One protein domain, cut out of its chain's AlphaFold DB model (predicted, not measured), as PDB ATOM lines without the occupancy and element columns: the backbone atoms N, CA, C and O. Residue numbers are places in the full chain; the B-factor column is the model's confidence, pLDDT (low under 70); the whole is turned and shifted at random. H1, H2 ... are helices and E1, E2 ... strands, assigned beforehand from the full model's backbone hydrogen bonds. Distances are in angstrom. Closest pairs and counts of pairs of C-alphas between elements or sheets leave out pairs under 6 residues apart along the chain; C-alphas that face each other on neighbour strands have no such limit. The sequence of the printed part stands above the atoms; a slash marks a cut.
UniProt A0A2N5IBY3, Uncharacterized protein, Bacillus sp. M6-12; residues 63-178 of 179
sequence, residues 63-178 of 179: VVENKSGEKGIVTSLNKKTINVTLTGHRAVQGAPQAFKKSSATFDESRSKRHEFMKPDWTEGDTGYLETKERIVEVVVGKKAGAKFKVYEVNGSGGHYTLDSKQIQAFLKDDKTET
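What this domain is: This is residues 63 to 178 of the 179 residues of an uncharacterized protein of Bacillus sp. M6-12 (UniProt A0A2N5IBY3). The model has two lobes set side by side, each a small, strongly twisted antiparallel sheet that curls; E1 to E5 make the first and E6 to E9 the second, and E2 and E7 come closest across the seam. The short helix H1 sits at one side of this seam and grazes both sheets, while H2 packs at the open side of the second sheet's curl, between E6 and E9. The printed part has 116 residues, in the order E1 E2 E3 E4 E5 H1 E6 E7 E8 E9 H2; the sheets run E4 E3 E2 E1 E5 and E6 E7 E8 E9. The class is mostly strand, though under half of the residues are in named elements. The whole is compact, with a radius of gyration of the C-alphas of 13.5 A, and rounded, spanning 37 by 31 by 30 A.

Where its parts are: Find C-alpha 63 at (27.252, 77.310, 2.762), where E1, residues 63 to 66, begins. E2, residues 71 to 77, is the longest strand at 17.3 A; E3 is residues 82 to 86, E4 residues 90 to 94 and E5 residues 99 to 101. H1 is residues 106 to 109. Look for C-alpha 126 at (36.176, 79.463, 10.300), where E6, residues 126 to 130, begins. E7, residues 135 to 140, measures 15.1 A; E8 is residues 148 to 152 and E9 residues 159 to 162. H2, residues 164 to 170, runs 10.4 A to C-alpha 170 at (41.296, 72.410, 19.468).

How they stand to each other: Begin with the five-strand sheet, where E1 E2 E3 E4 form a meander, each strand the antiparallel neighbour of the one before. N 72 and O 64 are 2.9 A apart between E2 and E1, N 75 and O 83 2.9 A between E2 and E3, and N 92 and O 84 2.8 A between E4 and E3. Edge strand E5 is antiparallel to E1, with N 65 and O 100 at 2.9 A. H1 only grazes this sheet; its closest C-alpha pair with E2 is Gly 72 and Ser 109, 4.8 A apart. Between the two sheets, E2 and E7 touch, with 3 pairs of C-alphas within 8 A; their closest C-alphas are those of Thr 75 and Val 139, 7.0 A apart. E6 E7 E8 E9 form a second meander: look at N 129 and O 136, 2.8 A, N 139 and O 151, 2.9 A, and N 150 and O 160, 2.8 A. H2 is on this sheet at a height of 8.5 A, only just over none of its strands, with 2 of its C-alphas falling on each of E6, E8 and E9. The closest C-alphas of E6 and H2 are those of Glu 130 and Phe 170, 5.5 A apart. Residues 128 to 129 of E6 also pair, antiparallel, with residues 171 to 172. In H2, 2 of 3 O i to N i+4 pairs are within hydrogen-bond range; H1 is too short for such a pair.

The domain as a whole: The two C-alphas farthest apart, those of Ser 68 and Lys 132, are 38.9 A apart. The printed part has no cut. Look at residues 110 to 125 for the one long link, H1 to E6. The mean pLDDT of the printed part is 90.3, and no printed residue is under 70.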
ATOM      1  N   VAL A  63      26.620  76.441   3.763       94.94
ATOM      2  CA  VAL A  63      27.252  77.310   2.762       94.94
ATOM      3  C   VAL A  63      26.188  77.880   1.826       94.94
ATOM      4  O   VAL A  63      25.383  77.154   1.234       94.94
ATOM      5  N   VAL A  64      26.178  79.202   1.696       94.56
ATOM      6  CA  VAL A  64      25.168  79.952   0.949       94.56
ATOM      7  C   VAL A  64      25.815  81.003   0.061       94.56
ATOM      8  O   VAL A  64      26.965  81.393   0.255       94.56
ATOM      9  N   GLU A  65      25.053  81.467  -0.917       93.69
ATOM     10  CA  GLU A  65      25.446  82.529  -1.835       93.69
ATOM     11  C   GLU A  65      24.367  83.611  -1.835       93.69
ATOM     12  O   GLU A  65      23.168  83.304  -1.826       93.69
ATOM     13  N   ASN A  66      24.777  84.877  -1.805       90.25
ATOM     14  CA  ASN A  66      23.849  85.996  -1.942       90.25
ATOM     15  C   ASN A  66      23.505  86.253  -3.425       90.25
ATOM     16  O   ASN A  66      24.095  85.676  -4.337       90.25
ATOM     17  N   LYS A  67      22.566  87.168  -3.687       85.00
ATOM     18  CA  LYS A  67      22.188  87.549  -5.064       85.00
ATOM     19  C   LYS A  67      23.335  88.144  -5.895       85.00
ATOM     20  O   LYS A  67      23.258  88.120  -7.117       85.00
ATOM     21  N   SER A  68      24.372  88.670  -5.244       85.19
ATOM     22  CA  SER A  68      25.565  89.232  -5.892       85.19
ATOM     23  C   SER A  68      26.617  88.173  -6.244       85.19
ATOM     24  O   SER A  68      27.647  88.518  -6.815       85.19
ATOM     25  N   GLY A  69      26.388  86.902  -5.899       87.62
ATOM     26  CA  GLY A  69      27.334  85.809  -6.133       87.62
ATOM     27  C   GLY A  69      28.385  85.622  -5.035       87.62
ATOM     28  O   GLY A  69      29.279  84.788  -5.167       87.62
ATOM     29  N   GLU A  70      28.308  86.384  -3.944       91.81
ATOM     30  CA  GLU A  70      29.256  86.281  -2.838       91.81
ATOM     31  C   GLU A  70      28.890  85.106  -1.932       91.81
ATOM     32  O   GLU A  70      27.740  84.948  -1.505       91.81
ATOM     33  N   LYS A  71      29.901  84.293  -1.627       94.44
ATOM     34  CA  LYS A  71      29.789  83.069  -0.837       94.44
ATOM     35  C   LYS A  71      29.960  83.367   0.652       94.44
ATOM     36  O   LYS A  71      30.683  84.287   1.041       94.44
ATOM     37  N   GLY A  72      29.327  82.560   1.491       94.75
ATOM     38  CA  GLY A  72      29.503  82.619   2.936       94.75
ATOM     39  C   GLY A  72      28.846  81.464   3.663       94.75
ATOM     40  O   GLY A  72      28.298  80.550   3.050       94.75
ATOM     41  N   ILE A  73      28.897  81.519   4.991       96.06
ATOM     42  CA  ILE A  73      28.375  80.469   5.865       96.06
ATOM     43  C   ILE A  73      27.371  81.074   6.845       96.06
ATOM     44  O   ILE A  73      27.618  82.120   7.446       96.06
ATOM     45  N   VAL A  74      26.226  80.412   7.019       95.25
ATOM     46  CA  VAL A  74      25.203  80.811   7.997       95.25
ATOM     47  C   VAL A  74      25.748  80.629   9.417       95.25
ATOM     48  O   VAL A  74      26.085  79.514   9.810       95.25
ATOM     49  N   THR A  75      25.788  81.695  10.214       94.25
ATOM     50  CA  THR A  75      26.328  81.688  11.589       94.25
ATOM     51  C   THR A  75      25.252  81.652  12.665       94.25
ATOM     52  O   THR A  75      25.465  81.112  13.755       94.25
ATOM     53  N   SER A  76      24.075  82.211  12.376       91.94
ATOM     54  CA  SER A  76      22.943  82.196  13.297       91.94
ATOM     55  C   SER A  76      21.598  82.366  12.585       91.94
ATOM     56  O   SER A  76      21.490  82.985  11.527       91.94
ATOM     57  N   LEU A  77      20.554  81.796  13.190       91.69
ATOM     58  CA  LEU A  77      19.163  81.927  12.760       91.69
ATOM     59  C   LEU A  77      18.404  82.774  13.783       91.69
ATOM     60  O   LEU A  77      18.384  82.450  14.971       91.69
ATOM     61  N   ASN A  78      17.774  83.851  13.324       88.12
ATOM     62  CA  ASN A  78      16.857  84.667  14.114       88.12
ATOM     63  C   ASN A  78      15.412  84.378  13.687       88.12
ATOM     64  O   ASN A  78      15.163  83.775  12.648       88.12
ATOM     65  N   LYS A  79      14.433  84.874  14.456       83.81
ATOM     66  CA  LYS A  79      12.999  84.646  14.177       83.81
ATOM     67  C   LYS A  79      12.547  85.101  12.780       83.81
ATOM     68  O   LYS A  79      11.567  84.579  12.270       83.81
ATOM     69  N   LYS A  80      13.199  86.123  12.214       85.38
ATOM     70  CA  LYS A  80      12.798  86.769  10.949       85.38
ATOM     71  C   LYS A  80      13.920  86.886   9.921       85.38
ATOM     72  O   LYS A  80      13.660  87.265   8.785       85.38
ATOM     73  N   THR A  81      15.157  86.574  10.291       92.69
ATOM     74  CA  THR A  81      16.322  86.719   9.413       92.69
ATOM     75  C   THR A  81      17.359  85.658   9.733       92.69
ATOM     76  O   THR A  81      17.358  85.075  10.817       92.69
ATOM     77  N   ILE A  82      18.301  85.474   8.825       93.88
ATOM     78  CA  ILE A  82      19.511  84.694   9.037       93.88
ATOM     79  C   ILE A  82      20.716  85.626   9.021       93.88
ATOM     80  O   ILE A  82      20.685  86.672   8.367       93.88
ATOM     81  N   ASN A  83      21.749  85.247   9.761       94.38
ATOM     82  CA  ASN A  83      23.051  85.893   9.724       94.38
ATOM     83  C   ASN A  83      24.013  84.991   8.960       94.38
ATOM     84  O   ASN A  83      24.089  83.787   9.218       94.38
ATOM     85  N   VAL A  84      24.733  85.585   8.020       94.75
ATOM     86  CA  VAL A  84      25.702  84.918   7.159       94.75
ATOM     87  C   VAL A  84      27.005  85.689   7.250       94.75
ATOM     88  O   VAL A  84      27.017  86.901   7.039       94.75
ATOM     89  N   THR A  85      28.103  84.999   7.526       95.88
ATOM     90  CA  THR A  85      29.435  85.584   7.374       95.88
ATOM     91  C   THR A  85      29.938  85.245   5.983       95.88
ATOM     92  O   THR A  85      30.176  84.081   5.664       95.88
ATOM     93  N   LEU A  86      30.051  86.270   5.145       93.69
ATOM     94  CA  LEU A  86      30.628  86.171   3.811       93.69
ATOM     95  C   LEU A  86      32.152  86.128   3.895       93.69
ATOM     96  O   LEU A  86      32.730  86.526   4.910       93.69
ATOM     97  N   THR A  87      32.792  85.685   2.814       90.19
ATOM     98  CA  THR A  87      34.254  85.677   2.680       90.19
ATOM     99  C   THR A  87      34.859  87.035   3.049       90.19
ATOM    100  O   THR A  87      34.374  88.076   2.603       90.19
ATOM    101  N   GLY A  88      35.928  87.027   3.850       85.62
ATOM    102  CA  GLY A  88      36.574  88.251   4.337       85.62
ATOM    103  C   GLY A  88      35.916  88.857   5.581       85.62
ATOM    104  O   GLY A  88      36.001  90.065   5.781       85.62
ATOM    105  N   HIS A  89      35.260  88.036   6.412       87.62
ATOM    106  CA  HIS A  89      34.678  88.437   7.708       87.62
ATOM    107  C   HIS A  89      33.539  89.457   7.632       87.62
ATOM    108  O   HIS A  89      33.219  90.125   8.616       87.62
ATOM    109  N   ARG A  90      32.872  89.576   6.480       89.75
ATOM    110  CA  ARG A  90      31.740  90.495   6.338       89.75
ATOM    111  C   ARG A  90      30.445  89.819   6.777       89.75
ATOM    112  O   ARG A  90      29.900  88.981   6.060       89.75
ATOM    113  N   ALA A  91      29.925  90.216   7.934       91.31
ATOM    114  CA  ALA A  91      28.627  89.758   8.420       91.31
ATOM    115  C   ALA A  91      27.476  90.454   7.673       91.31
ATOM    116  O   ALA A  91      27.425  91.680   7.583       91.31
ATOM    117  N   VAL A  92      26.536  89.665   7.156       92.50
ATOM    118  CA  VAL A  92      25.324  90.133   6.478       92.50
ATOM    119  C   VAL A  92      24.105  89.484   7.120       92.50
ATOM    120  O   VAL A  92      24.078  88.282   7.371       92.50
ATOM    121  N   GLN A  93      23.075  90.291   7.358       93.56
ATOM    122  CA  GLN A  93      21.786  89.846   7.870       93.56
ATOM    123  C   GLN A  93      20.721  90.020   6.787       93.56
ATOM    124  O   GLN A  93      20.620  91.080   6.173       93.56
ATOM    125  N   GLY A  94      19.896  88.998   6.568       88.81
ATOM    126  CA  GLY A  94      18.824  89.068   5.577       88.81
ATOM    127  C   GLY A  94      17.762  87.991   5.764       88.81
ATOM    128  O   GLY A  94      17.936  87.058   6.545       88.81
ATOM    129  N   ALA A  95      16.640  88.119   5.059       89.50
ATOM    130  CA  ALA A  95      15.663  87.034   4.973       89.50
ATOM    131  C   ALA A  95      16.297  85.815   4.268       89.50
ATOM    132  O   ALA A  95      17.117  86.021   3.372       89.50
ATOM    133  N   PRO A  96      15.911  84.565   4.596       89.88
ATOM    134  CA  PRO A  96      16.415  83.370   3.906       89.88
ATOM    135  C   PRO A  96      16.335  83.467   2.376       89.88
ATOM    136  O   PRO A  96      17.268  83.093   1.680       89.88
ATOM    137  N   GLN A  97      15.273  84.095   1.869       87.88
ATOM    138  CA  GLN A  97      14.990  84.295   0.442       87.88
ATOM    139  C   GLN A  97      16.017  85.187  -0.281       87.88
ATOM    140  O   GLN A  97      16.027  85.266  -1.508       87.88
ATOM    141  N   ALA A  98      16.862  85.908   0.464       86.44
ATOM    142  CA  ALA A  98      17.970  86.681  -0.094       86.44
ATOM    143  C   ALA A  98      19.192  85.809  -0.437       86.44
ATOM    144  O   ALA A  98      20.152  86.314  -1.021       86.44
ATOM    145  N   PHE A  99      19.149  84.524  -0.078       91.12
ATOM    146  CA  PHE A  99      20.240  83.578  -0.221       91.12
ATOM    147  C   PHE A  99      19.767  82.301  -0.915       91.12
ATOM    148  O   PHE A  99      18.619  81.873  -0.771       91.12
ATOM    149  N   LYS A 100      20.690  81.665  -1.627       92.00
ATOM    150  CA  LYS A 100      20.527  80.326  -2.201       92.00
ATOM    151  C   LYS A 100      21.579  79.393  -1.619       92.00
ATOM    152  O   LYS A 100      22.638  79.838  -1.164       92.00
ATOM    153  N   LYS A 101      21.303  78.091  -1.632       91.25
ATOM    154  CA  LYS A 101      22.306  77.087  -1.258       91.25
ATOM    155  C   LYS A 101      23.450  77.126  -2.273       91.25
ATOM    156  O   LYS A 101      23.196  77.091  -3.474       91.25
ATOM    157  N   SER A 102      24.692  77.171  -1.801       90.88
ATOM    158  CA  SER A 102      25.863  77.131  -2.679       90.88
ATOM    159  C   SER A 102      26.466  75.727  -2.721       90.88
ATOM    160  O   SER A 102      26.411  74.986  -1.740       90.88
ATOM    161  N   SER A 103      27.062  75.369  -3.857       89.12
ATOM    162  CA  SER A 103      27.910  74.178  -4.008       89.12
ATOM    163  C   SER A 103      29.388  74.467  -3.726       89.12
ATOM    164  O   SER A 103      30.229  73.606  -3.975       89.12
ATOM    165  N   ALA A 104      29.710  75.682  -3.273       91.56
ATOM    166  CA  ALA A 104      31.070  76.081  -2.954       91.56
ATOM    167  C   ALA A 104      31.688  75.196  -1.867       91.56
ATOM    168  O   ALA A 104      31.002  74.733  -0.949       91.56
ATOM    169  N   THR A 105      33.000  74.992  -1.960       92.81
ATOM    170  CA  THR A 105      33.741  74.258  -0.930       92.81
ATOM    171  C   THR A 105      33.872  75.095   0.345       92.81
ATOM    172  O   THR A 105      33.616  76.307   0.356       92.81
ATOM    173  N   PHE A 106      34.295  74.461   1.440       93.00
ATOM    174  CA  PHE A 106      34.638  75.189   2.658       93.00
ATOM    175  C   PHE A 106      35.709  76.248   2.382       93.00
ATOM    176  O   PHE A 106      35.492  77.414   2.686       93.00
ATOM    177  N   ASP A 107      36.801  75.897   1.700       91.62
ATOM    178  CA  ASP A 107      37.883  76.845   1.407       91.62
ATOM    179  C   ASP A 107      37.446  78.054   0.561       91.62
ATOM    180  O   ASP A 107      37.971  79.150   0.737       91.62
ATOM    181  N   GLU A 108      36.450  77.897  -0.312       91.94
ATOM    182  CA  GLU A 108      35.904  79.004  -1.108       91.94
ATOM    183  C   GLU A 108      34.928  79.910  -0.342       91.94
ATOM    184  O   GLU A 108      34.632  81.015  -0.796       91.94
ATOM    185  N   SER A 109      34.367  79.429   0.766       92.50
ATOM    186  CA  SER A 109      33.317  80.118   1.531       92.50
ATOM    187  C   SER A 109      33.768  80.560   2.919       92.50
ATOM    188  O   SER A 109      33.049  81.289   3.609       92.50
ATOM    189  N   ARG A 110      34.958  80.124   3.337       92.31
ATOM    190  CA  ARG A 110      35.471  80.336   4.680       92.31
ATOM    191  C   ARG A 110      35.983  81.758   4.900       92.31
ATOM    192  O   ARG A 110      36.583  82.386   4.031       92.31
ATOM    193  N   SER A 111      35.817  82.229   6.130       90.62
ATOM    194  CA  SER A 111      36.406  83.471   6.629       90.62
ATOM    195  C   SER A 111      37.589  83.142   7.530       90.62
ATOM    196  O   SER A 111      37.441  82.897   8.730       90.62
ATOM    197  N   LYS A 112      38.771  83.034   6.912       89.62
ATOM    198  CA  LYS A 112      40.034  82.753   7.606       89.62
ATOM    199  C   LYS A 112      40.493  83.999   8.355       89.62
ATOM    200  O   LYS A 112      40.529  85.083   7.777       89.62
ATOM    201  N   ARG A 113      40.829  83.870   9.639       90.62
ATOM    202  CA  ARG A 113      41.252  85.006  10.472       90.62
ATOM    203  C   ARG A 113      42.548  85.624   9.957       90.62
ATOM    204  O   ARG A 113      43.494  84.913   9.615       90.62
ATOM    205  N   HIS A 114      42.600  86.951   9.952       85.44
ATOM    206  CA  HIS A 114      43.839  87.697   9.733       85.44
ATOM    207  C   HIS A 114      44.678  87.734  11.019       85.44
ATOM    208  O   HIS A 114      44.143  87.553  12.112       85.44
ATOM    209  N   GLU A 115      45.987  87.995  10.921       85.19
ATOM    210  CA  GLU A 115      46.884  87.987  12.093       85.19
ATOM    211  C   GLU A 115      46.433  88.933  13.210       85.19
ATOM    212  O   GLU A 115      46.449  88.543  14.371       85.19
ATOM    213  N   PHE A 116      45.946  90.130  12.870       82.88
ATOM    214  CA  PHE A 116      45.467  91.107  13.854       82.88
ATOM    215  C   PHE A 116      44.188  90.674  14.593       82.88
ATOM    216  O   PHE A 116      43.848  91.262  15.615       82.88
ATOM    217  N   MET A 117      43.459  89.680  14.073       82.94
ATOM    218  CA  MET A 117      42.273  89.111  14.727       82.94
ATOM    219  C   MET A 117      42.654  88.047  15.761       82.94
ATOM    220  O   MET A 117      41.840  87.686  16.608       82.94
ATOM    221  N   LYS A 118      43.893  87.540  15.712       85.88
ATOM    222  CA  LYS A 118      44.432  86.637  16.728       85.88
ATOM    223  C   LYS A 118      44.796  87.500  17.952       85.88
ATOM    224  O   LYS A 118      45.468  88.515  17.788       85.88
ATOM    225  N   PRO A 119      44.344  87.143  19.170       82.00
ATOM    226  CA  PRO A 119      44.219  85.762  19.639       82.00
ATOM    227  C   PRO A 119      42.801  85.180  19.660       82.00
ATOM    228  O   PRO A 119      42.663  83.964  19.771       82.00
ATOM    229  N   ASP A 120      41.749  85.987  19.583       86.25
ATOM    230  CA  ASP A 120      40.405  85.529  19.933       86.25
ATOM    231  C   ASP A 120      39.654  84.868  18.772       86.25
ATOM    232  O   ASP A 120      39.903  85.119  17.594       86.25
ATOM    233  N   TRP A 121      38.730  83.976  19.127       90.56
ATOM    234  CA  TRP A 121      37.748  83.425  18.197       90.56
ATOM    235  C   TRP A 121      36.429  84.177  18.358       90.56
ATOM    236  O   TRP A 121      35.973  84.438  19.475       90.56
ATOM    237  N   THR A 122      35.803  84.504  17.239       91.50
ATOM    238  CA  THR A 122      34.614  85.346  17.131       91.50
ATOM    239  C   THR A 122      33.583  84.721  16.197       91.50
ATOM    240  O   THR A 122      33.883  83.800  15.442       91.50
ATOM    241  N   GLU A 123      32.327  85.165  16.291       92.50
ATOM    242  CA  GLU A 123      31.260  84.663  15.419       92.50
ATOM    243  C   GLU A 123      31.606  84.926  13.946       92.50
ATOM    244  O   GLU A 123      31.910  86.052  13.567       92.50
ATOM    245  N   GLY A 124      31.517  83.889  13.116       92.75
ATOM    246  CA  GLY A 124      31.874  83.932  11.702       92.75
ATOM    247  C   GLY A 124      33.272  83.425  11.386       92.75
ATOM    248  O   GLY A 124      33.523  83.093  10.227       92.75
ATOM    249  N   ASP A 125      34.147  83.297  12.385       94.56
ATOM    250  CA  ASP A 125      35.461  82.706  12.171       94.56
ATOM    251  C   ASP A 125      35.329  81.241  11.765       94.56
ATOM    252  O   ASP A 125      34.475  80.500  12.258       94.56
ATOM    253  N   THR A 126      36.203  80.815  10.862       95.25
ATOM    254  CA  THR A 126      36.176  79.463  10.300       95.25
ATOM    255  C   THR A 126      37.498  78.759  10.503       95.25
ATOM    256  O   THR A 126      38.571  79.353  10.356       95.25
ATOM    257  N   GLY A 127      37.427  77.466  10.780       95.00
ATOM    258  CA  GLY A 127      38.613  76.672  11.026       95.00
ATOM    259  C   GLY A 127      38.344  75.182  10.987       95.00
ATOM    260  O   GLY A 127      37.287  74.722  10.556       95.00
ATOM    261  N   TYR A 128      39.332  74.449  11.467       95.75
ATOM    262  CA  TYR A 128      39.324  73.006  11.577       95.75
ATOM    263  C   TYR A 128      39.295  72.631  13.053       95.75
ATOM    264  O   TYR A 128      40.183  73.017  13.814       95.75
ATOM    265  N   LEU A 129      38.251  71.916  13.464       94.88
ATOM    266  CA  LEU A 129      38.114  71.390  14.812       94.88
ATOM    267  C   LEU A 129      38.631  69.956  14.849       94.88
ATOM    268  O   LEU A 129      38.085  69.073  14.185       94.88
ATOM    269  N   GLU A 130      39.655  69.723  15.659       90.81
ATOM    270  CA  GLU A 130      40.145  68.380  15.944       90.81
ATOM    271  C   GLU A 130      39.224  67.703  16.969       90.81
ATOM    272  O   GLU A 130      39.017  68.195  18.082       90.81
ATOM    273  N   THR A 131      38.630  66.574  16.584       86.75
ATOM    274  CA  THR A 131      37.861  65.703  17.481       86.75
ATOM    275  C   THR A 131      38.577  64.362  17.620       86.75
ATOM    276  O   THR A 131      39.461  64.042  16.833       86.75
ATOM    277  N   LYS A 132      38.163  63.532  18.585       84.19
ATOM    278  CA  LYS A 132      38.760  62.198  18.783       84.19
ATOM    279  C   LYS A 132      38.656  61.280  17.558       84.19
ATOM    280  O   LYS A 132      39.428  60.338  17.455       84.19
ATOM    281  N   GLU A 133      37.677  61.516  16.688       84.62
ATOM    282  CA  GLU A 133      37.375  60.642  15.550       84.62
ATOM    283  C   GLU A 133      37.880  61.213  14.224       84.62
ATOM    284  O   GLU A 133      38.270  60.461  13.333       84.62
ATOM    285  N   ARG A 134      37.829  62.543  14.069       89.44
ATOM    286  CA  ARG A 134      38.117  63.223  12.801       89.44
ATOM    287  C   ARG A 134      38.394  64.715  12.972       89.44
ATOM    288  O   ARG A 134      37.999  65.330  13.963       89.44
ATOM    289  N   ILE A 135      38.978  65.310  11.938       92.00
ATOM    290  CA  ILE A 135      39.068  66.763  11.769       92.00
ATOM    291  C   ILE A 135      37.812  67.248  11.043       92.00
ATOM    292  O   ILE A 135      37.447  66.691  10.005       92.00
ATOM    293  N   VAL A 136      37.155  68.271  11.583       93.94
ATOM    294  CA  VAL A 136      35.874  68.788  11.087       93.94
ATOM    295  C   VAL A 136      36.022  70.241  10.647       93.94
ATOM    296  O   VAL A 136      36.586  71.053  11.373       93.94
ATOM    297  N   GLU A 137      35.490  70.581   9.478       95.69
ATOM    298  CA  GLU A 137      35.368  71.964   9.007       95.69
ATOM    299  C   GLU A 137      34.243  72.657   9.765       95.69
ATOM    300  O   GLU A 137      33.116  72.158   9.820       95.69
ATOM    301  N   VAL A 138      34.540  73.795  10.381       95.94
ATOM    302  CA  VAL A 138      33.593  74.442  11.285       95.94
ATOM    303  C   VAL A 138      33.542  75.952  11.118       95.94
ATOM    304  O   VAL A 138      34.506  76.600  10.704       95.94
ATOM    305  N   VAL A 139      32.404  76.511  11.520       96.12
ATOM    306  CA  VAL A 139      32.199  77.942  11.730       96.12
ATOM    307  C   VAL A 139      31.865  78.205  13.196       96.12
ATOM    308  O   VAL A 139      31.078  77.488  13.825       96.12
ATOM    309  N   VAL A 140      32.458  79.249  13.760       95.25
ATOM    310  CA  VAL A 140      32.124  79.736  15.094       95.25
ATOM    311  C   VAL A 140      30.806  80.498  14.995       95.25
ATOM    312  O   VAL A 140      30.693  81.501  14.298       95.25
ATOM    313  N   GLY A 141      29.776  80.013  15.674       91.94
ATOM    314  CA  GLY A 141      28.503  80.708  15.795       91.94
ATOM    315  C   GLY A 141      28.475  81.658  16.991       91.94
ATOM    316  O   GLY A 141      29.451  81.826  17.728       91.94
ATOM    317  N   LYS A 142      27.305  82.256  17.219       86.88
ATOM    318  CA  LYS A 142      27.092  83.209  18.311       86.88
ATOM    319  C   LYS A 142      27.468  82.628  19.678       86.88
ATOM    320  O   LYS A 142      27.029  81.537  20.059       86.88
ATOM    321  N   LYS A 143      28.234  83.403  20.451       85.19
ATOM    322  CA  LYS A 143      28.620  83.061  21.825       85.19
ATOM    323  C   LYS A 143      27.390  83.023  22.741       85.19
ATOM    324  O   LYS A 143      26.571  83.941  22.735       85.19
ATOM    325  N   ALA A 144      27.276  81.972  23.550       80.69
ATOM    326  CA  ALA A 144      26.220  81.800  24.545       80.69
ATOM    327  C   ALA A 144      26.842  81.828  25.949       80.69
ATOM    328  O   ALA A 144      27.402  80.838  26.427       80.69
ATOM    329  N   GLY A 145      26.786  82.990  26.605       83.31
ATOM    330  CA  GLY A 145      27.468  83.211  27.881       83.31
ATOM    331  C   GLY A 145      28.988  83.083  27.735       83.31
ATOM    332  O   GLY A 145      29.600  83.788  26.934       83.31
ATOM    333  N   ALA A 146      29.603  82.174  28.495       84.44
ATOM    334  CA  ALA A 146      31.047  81.924  28.457       84.44
ATOM    335  C   ALA A 146      31.485  80.885  27.406       84.44
ATOM    336  O   ALA A 146      32.682  80.649  27.261       84.44
ATOM    337  N   LYS A 147      30.544  80.257  26.686       91.25
ATOM    338  CA  LYS A 147      30.837  79.170  25.742       91.25
ATOM    339  C   LYS A 147      30.544  79.565  24.297       91.25
ATOM    340  O   LYS A 147      29.619  80.327  24.010       91.25
ATOM    341  N   PHE A 148      31.330  79.008  23.392       92.50
ATOM    342  CA  PHE A 148      31.204  79.133  21.951       92.50
ATOM    343  C   PHE A 148      30.423  77.943  21.405       92.50
ATOM    344  O   PHE A 148      30.676  76.801  21.793       92.50
ATOM    345  N   LYS A 149      29.484  78.210  20.496       94.25
ATOM    346  CA  LYS A 149      28.863  77.169  19.681       94.25
ATOM    347  C   LYS A 149      29.615  77.090  18.365       94.25
ATOM    348  O   LYS A 149      29.704  78.090  17.663       94.25
ATOM    349  N   VAL A 150      30.146  75.925  18.046       95.31
ATOM    350  CA  VAL A 150      30.947  75.683  16.846       95.31
ATOM    351  C   VAL A 150      30.188  74.685  15.984       95.31
ATOM    352  O   VAL A 150      29.914  73.574  16.431       95.31
ATOM    353  N   TYR A 151      29.786  75.099  14.789       95.19
ATOM    354  CA  TYR A 151      28.911  74.326  13.908       95.19
ATOM    355  C   TYR A 151      29.722  73.701  12.785       95.19
ATOM    356  O   TYR A 151      30.569  74.368  12.197       95.19
ATOM    357  N   GLU A 152      29.440  72.439  12.475       94.88
ATOM    358  CA  GLU A 152      30.017  71.762  11.315       94.88
ATOM    359  C   GLU A 152      29.485  72.380  10.021       94.88
ATOM    360  O   GLU A 152      28.270  72.533   9.841       94.88
ATOM    361  N   VAL A 153      30.396  72.737   9.118       93.19
ATOM    362  CA  VAL A 153      30.031  73.295   7.818       93.19
ATOM    363  C   VAL A 153      29.418  72.200   6.953       93.19
ATOM    364  O   VAL A 153      29.956  71.104   6.846       93.19
ATOM    365  N   ASN A 154      28.253  72.486   6.366       87.38
ATOM    366  CA  ASN A 154      27.425  71.524   5.628       87.38
ATOM    367  C   ASN A 154      27.076  70.239   6.415       87.38
ATOM    368  O   ASN A 154      26.694  69.230   5.820       87.38
ATOM    369  N   GLY A 155      27.154  70.283   7.748       82.19
ATOM    370  CA  GLY A 155      26.766  69.180   8.619       82.19
ATOM    371  C   GLY A 155      25.249  69.021   8.763       82.19
ATOM    372  O   GLY A 155      24.435  69.759   8.203       82.19
ATOM    373  N   SER A 156      24.835  68.070   9.601       78.88
ATOM    374  CA  SER A 156      23.417  67.795   9.886       78.88
ATOM    375  C   SER A 156      22.704  68.901  10.689       78.88
ATOM    376  O   SER A 156      21.480  68.842  10.848       78.88
ATOM    377  N   GLY A 157      23.437  69.928  11.140       72.56
ATOM    378  CA  GLY A 157      22.973  71.003  12.029       72.56
ATOM    379  C   GLY A 157      23.427  70.845  13.489       72.56
ATOM    380  O   GLY A 157      23.012  71.620  14.350       72.56
ATOM    381  N   GLY A 158      24.265  69.843  13.777       84.06
ATOM    382  CA  GLY A 158      24.909  69.669  15.080       84.06
ATOM    383  C   GLY A 158      25.923  70.774  15.400       84.06
ATOM    384  O   GLY A 158      26.421  71.464  14.510       84.06
ATOM    385  N   HIS A 159      26.230  70.940  16.689       91.69
ATOM    386  CA  HIS A 159      27.261  71.867  17.151       91.69
ATOM    387  C   HIS A 159      28.035  71.315  18.343       91.69
ATOM    388  O   HIS A 159      27.496  70.592  19.182       91.69
ATOM    389  N   TYR A 160      29.288  71.737  18.446       92.81
ATOM    390  CA  TYR A 160      30.140  71.556  19.608       92.81
ATOM    391  C   TYR A 160      30.015  72.779  20.507       92.81
ATOM    392  O   TYR A 160      29.922  73.912  20.033       92.81
ATOM    393  N   THR A 161      30.011  72.559  21.817       93.88
ATOM    394  CA  THR A 161      30.022  73.647  22.795       93.88
ATOM    395  C   THR A 161      31.379  73.671  23.479       93.88
ATOM    396  O   THR A 161      31.681  72.766  24.254       93.88
ATOM    397  N   LEU A 162      32.177  74.698  23.196       92.94
ATOM    398  CA  LEU A 162      33.551  74.831  23.684       92.94
ATOM    399  C   LEU A 162      33.675  76.050  24.598       92.94
ATOM    400  O   LEU A 162      33.102  77.101  24.319       92.94
ATOM    401  N   ASP A 163      34.418  75.937  25.692       92.56
ATOM    402  CA  ASP A 163      34.857  77.114  26.448       92.56
ATOM    403  C   ASP A 163      36.059  77.811  25.778       92.56
ATOM    404  O   ASP A 163      36.598  77.343  24.771       92.56
ATOM    405  N   SER A 164      36.490  78.947  26.337       90.19
ATOM    406  CA  SER A 164      37.616  79.723  25.804       90.19
ATOM    407  C   SER A 164      38.941  78.954  25.755       90.19
ATOM    408  O   SER A 164      39.749  79.215  24.873       90.19
ATOM    409  N   LYS A 165      39.204  78.017  26.676       90.75
ATOM    410  CA  LYS A 165      40.443  77.222  26.649       90.75
ATOM    411  C   LYS A 165      40.353  76.138  25.583       90.75
ATOM    412  O   LYS A 165      41.300  75.935  24.832       90.75
ATOM    413  N   GLN A 166      39.204  75.473  25.499       92.44
ATOM    414  CA  GLN A 166      38.950  74.407  24.536       92.44
ATOM    415  C   GLN A 166      38.988  74.919  23.097       92.44
ATOM    416  O   GLN A 166      39.628  74.296  22.256       92.44
ATOM    417  N   ILE A 167      38.354  76.061  22.807       91.94
ATOM    418  CA  ILE A 167      38.358  76.605  21.445       91.94
ATOM    419  C   ILE A 167      39.778  76.980  20.999       91.94
ATOM    420  O   ILE A 167      40.167  76.651  19.890       91.94
ATOM    421  N   GLN A 168      40.602  77.556  21.878       90.81
ATOM    422  CA  GLN A 168      42.000  77.871  21.555       90.81
ATOM    423  C   GLN A 168      42.866  76.614  21.378       90.81
ATOM    424  O   GLN A 168      43.760  76.568  20.529       90.81
ATOM    425  N   ALA A 169      42.600  75.577  22.174       90.19
ATOM    426  CA  ALA A 169      43.338  74.325  22.106       90.19
ATOM    427  C   ALA A 169      43.034  73.543  20.819       90.19
ATOM    428  O   ALA A 169      43.974  73.132  20.139       90.19
ATOM    429  N   PHE A 170      41.751  73.378  20.476       92.44
ATOM    430  CA  PHE A 170      41.296  72.410  19.468       92.44
ATOM    431  C   PHE A 170      40.894  73.012  18.120       92.44
ATOM    432  O   PHE A 170      40.846  72.278  17.136       92.44
ATOM    433  N   LEU A 171      40.591  74.312  18.053       94.12
ATOM    434  CA  LEU A 171      40.256  74.970  16.792       94.12
ATOM    435  C   LEU A 171      41.520  75.565  16.165       94.12
ATOM    436  O   LEU A 171      42.279  76.274  16.833       94.12
ATOM    437  N   LYS A 172      41.746  75.264  14.884       93.94
ATOM    438  CA  LYS A 172      42.904  75.717  14.104       93.94
ATOM    439  C   LYS A 172      42.483  76.442  12.838       93.94
ATOM    440  O   LYS A 172      41.421  76.161  12.285       93.94
ATOM    441  N   ASP A 173      43.305  77.383  12.382       91.38
ATOM    442  CA  ASP A 173      43.026  78.108  11.142       91.38
ATOM    443  C   ASP A 173      43.314  77.206   9.931       91.38
ATOM    444  O   ASP A 173      42.588  77.262   8.939       91.38
ATOM    445  N   ASP A 174      44.312  76.324  10.011       91.25
ATOM    446  CA  ASP A 174      44.684  75.427   8.918       91.25
ATOM    447  C   ASP A 174      44.648  73.953   9.325       91.25
ATOM    448  O   ASP A 174      44.998  73.568  10.440       91.25
ATOM    449  N   LYS A 175      44.250  73.092   8.382       88.81
ATOM    450  CA  LYS A 175      44.137  71.645   8.613       88.81
ATOM    451  C   LYS A 175      45.474  71.019   9.015       88.81
ATOM    452  O   LYS A 175      45.508  70.092   9.811       88.81
ATOM    453  N   THR A 176      46.585  71.547   8.509       87.50
ATOM    454  CA  THR A 176      47.945  71.083   8.827       87.50
ATOM    455  C   THR A 176      48.377  71.364  10.267       87.50
ATOM    456  O   THR A 176      49.383  70.824  10.710       87.50
ATOM    457  N   GLU A 177      47.660  72.229  10.989       82.69
ATOM    458  CA  GLU A 177      47.952  72.574  12.385       82.69
ATOM    459  C   GLU A 177      47.252  71.638  13.388       82.69
ATOM    460  O   GLU A 177      47.531  71.706  14.588       82.69
ATOM    461  N   THR A 178      46.330  70.797  12.910       78.12
ATOM    462  CA  THR A 178      45.681  69.740  13.703       78.12
ATOM    463  C   THR A 178      46.607  68.523  13.807       78.12
ATOM    464  O   THR A 178      47.363  68.257  12.868       78.12
TER     465      THR A 178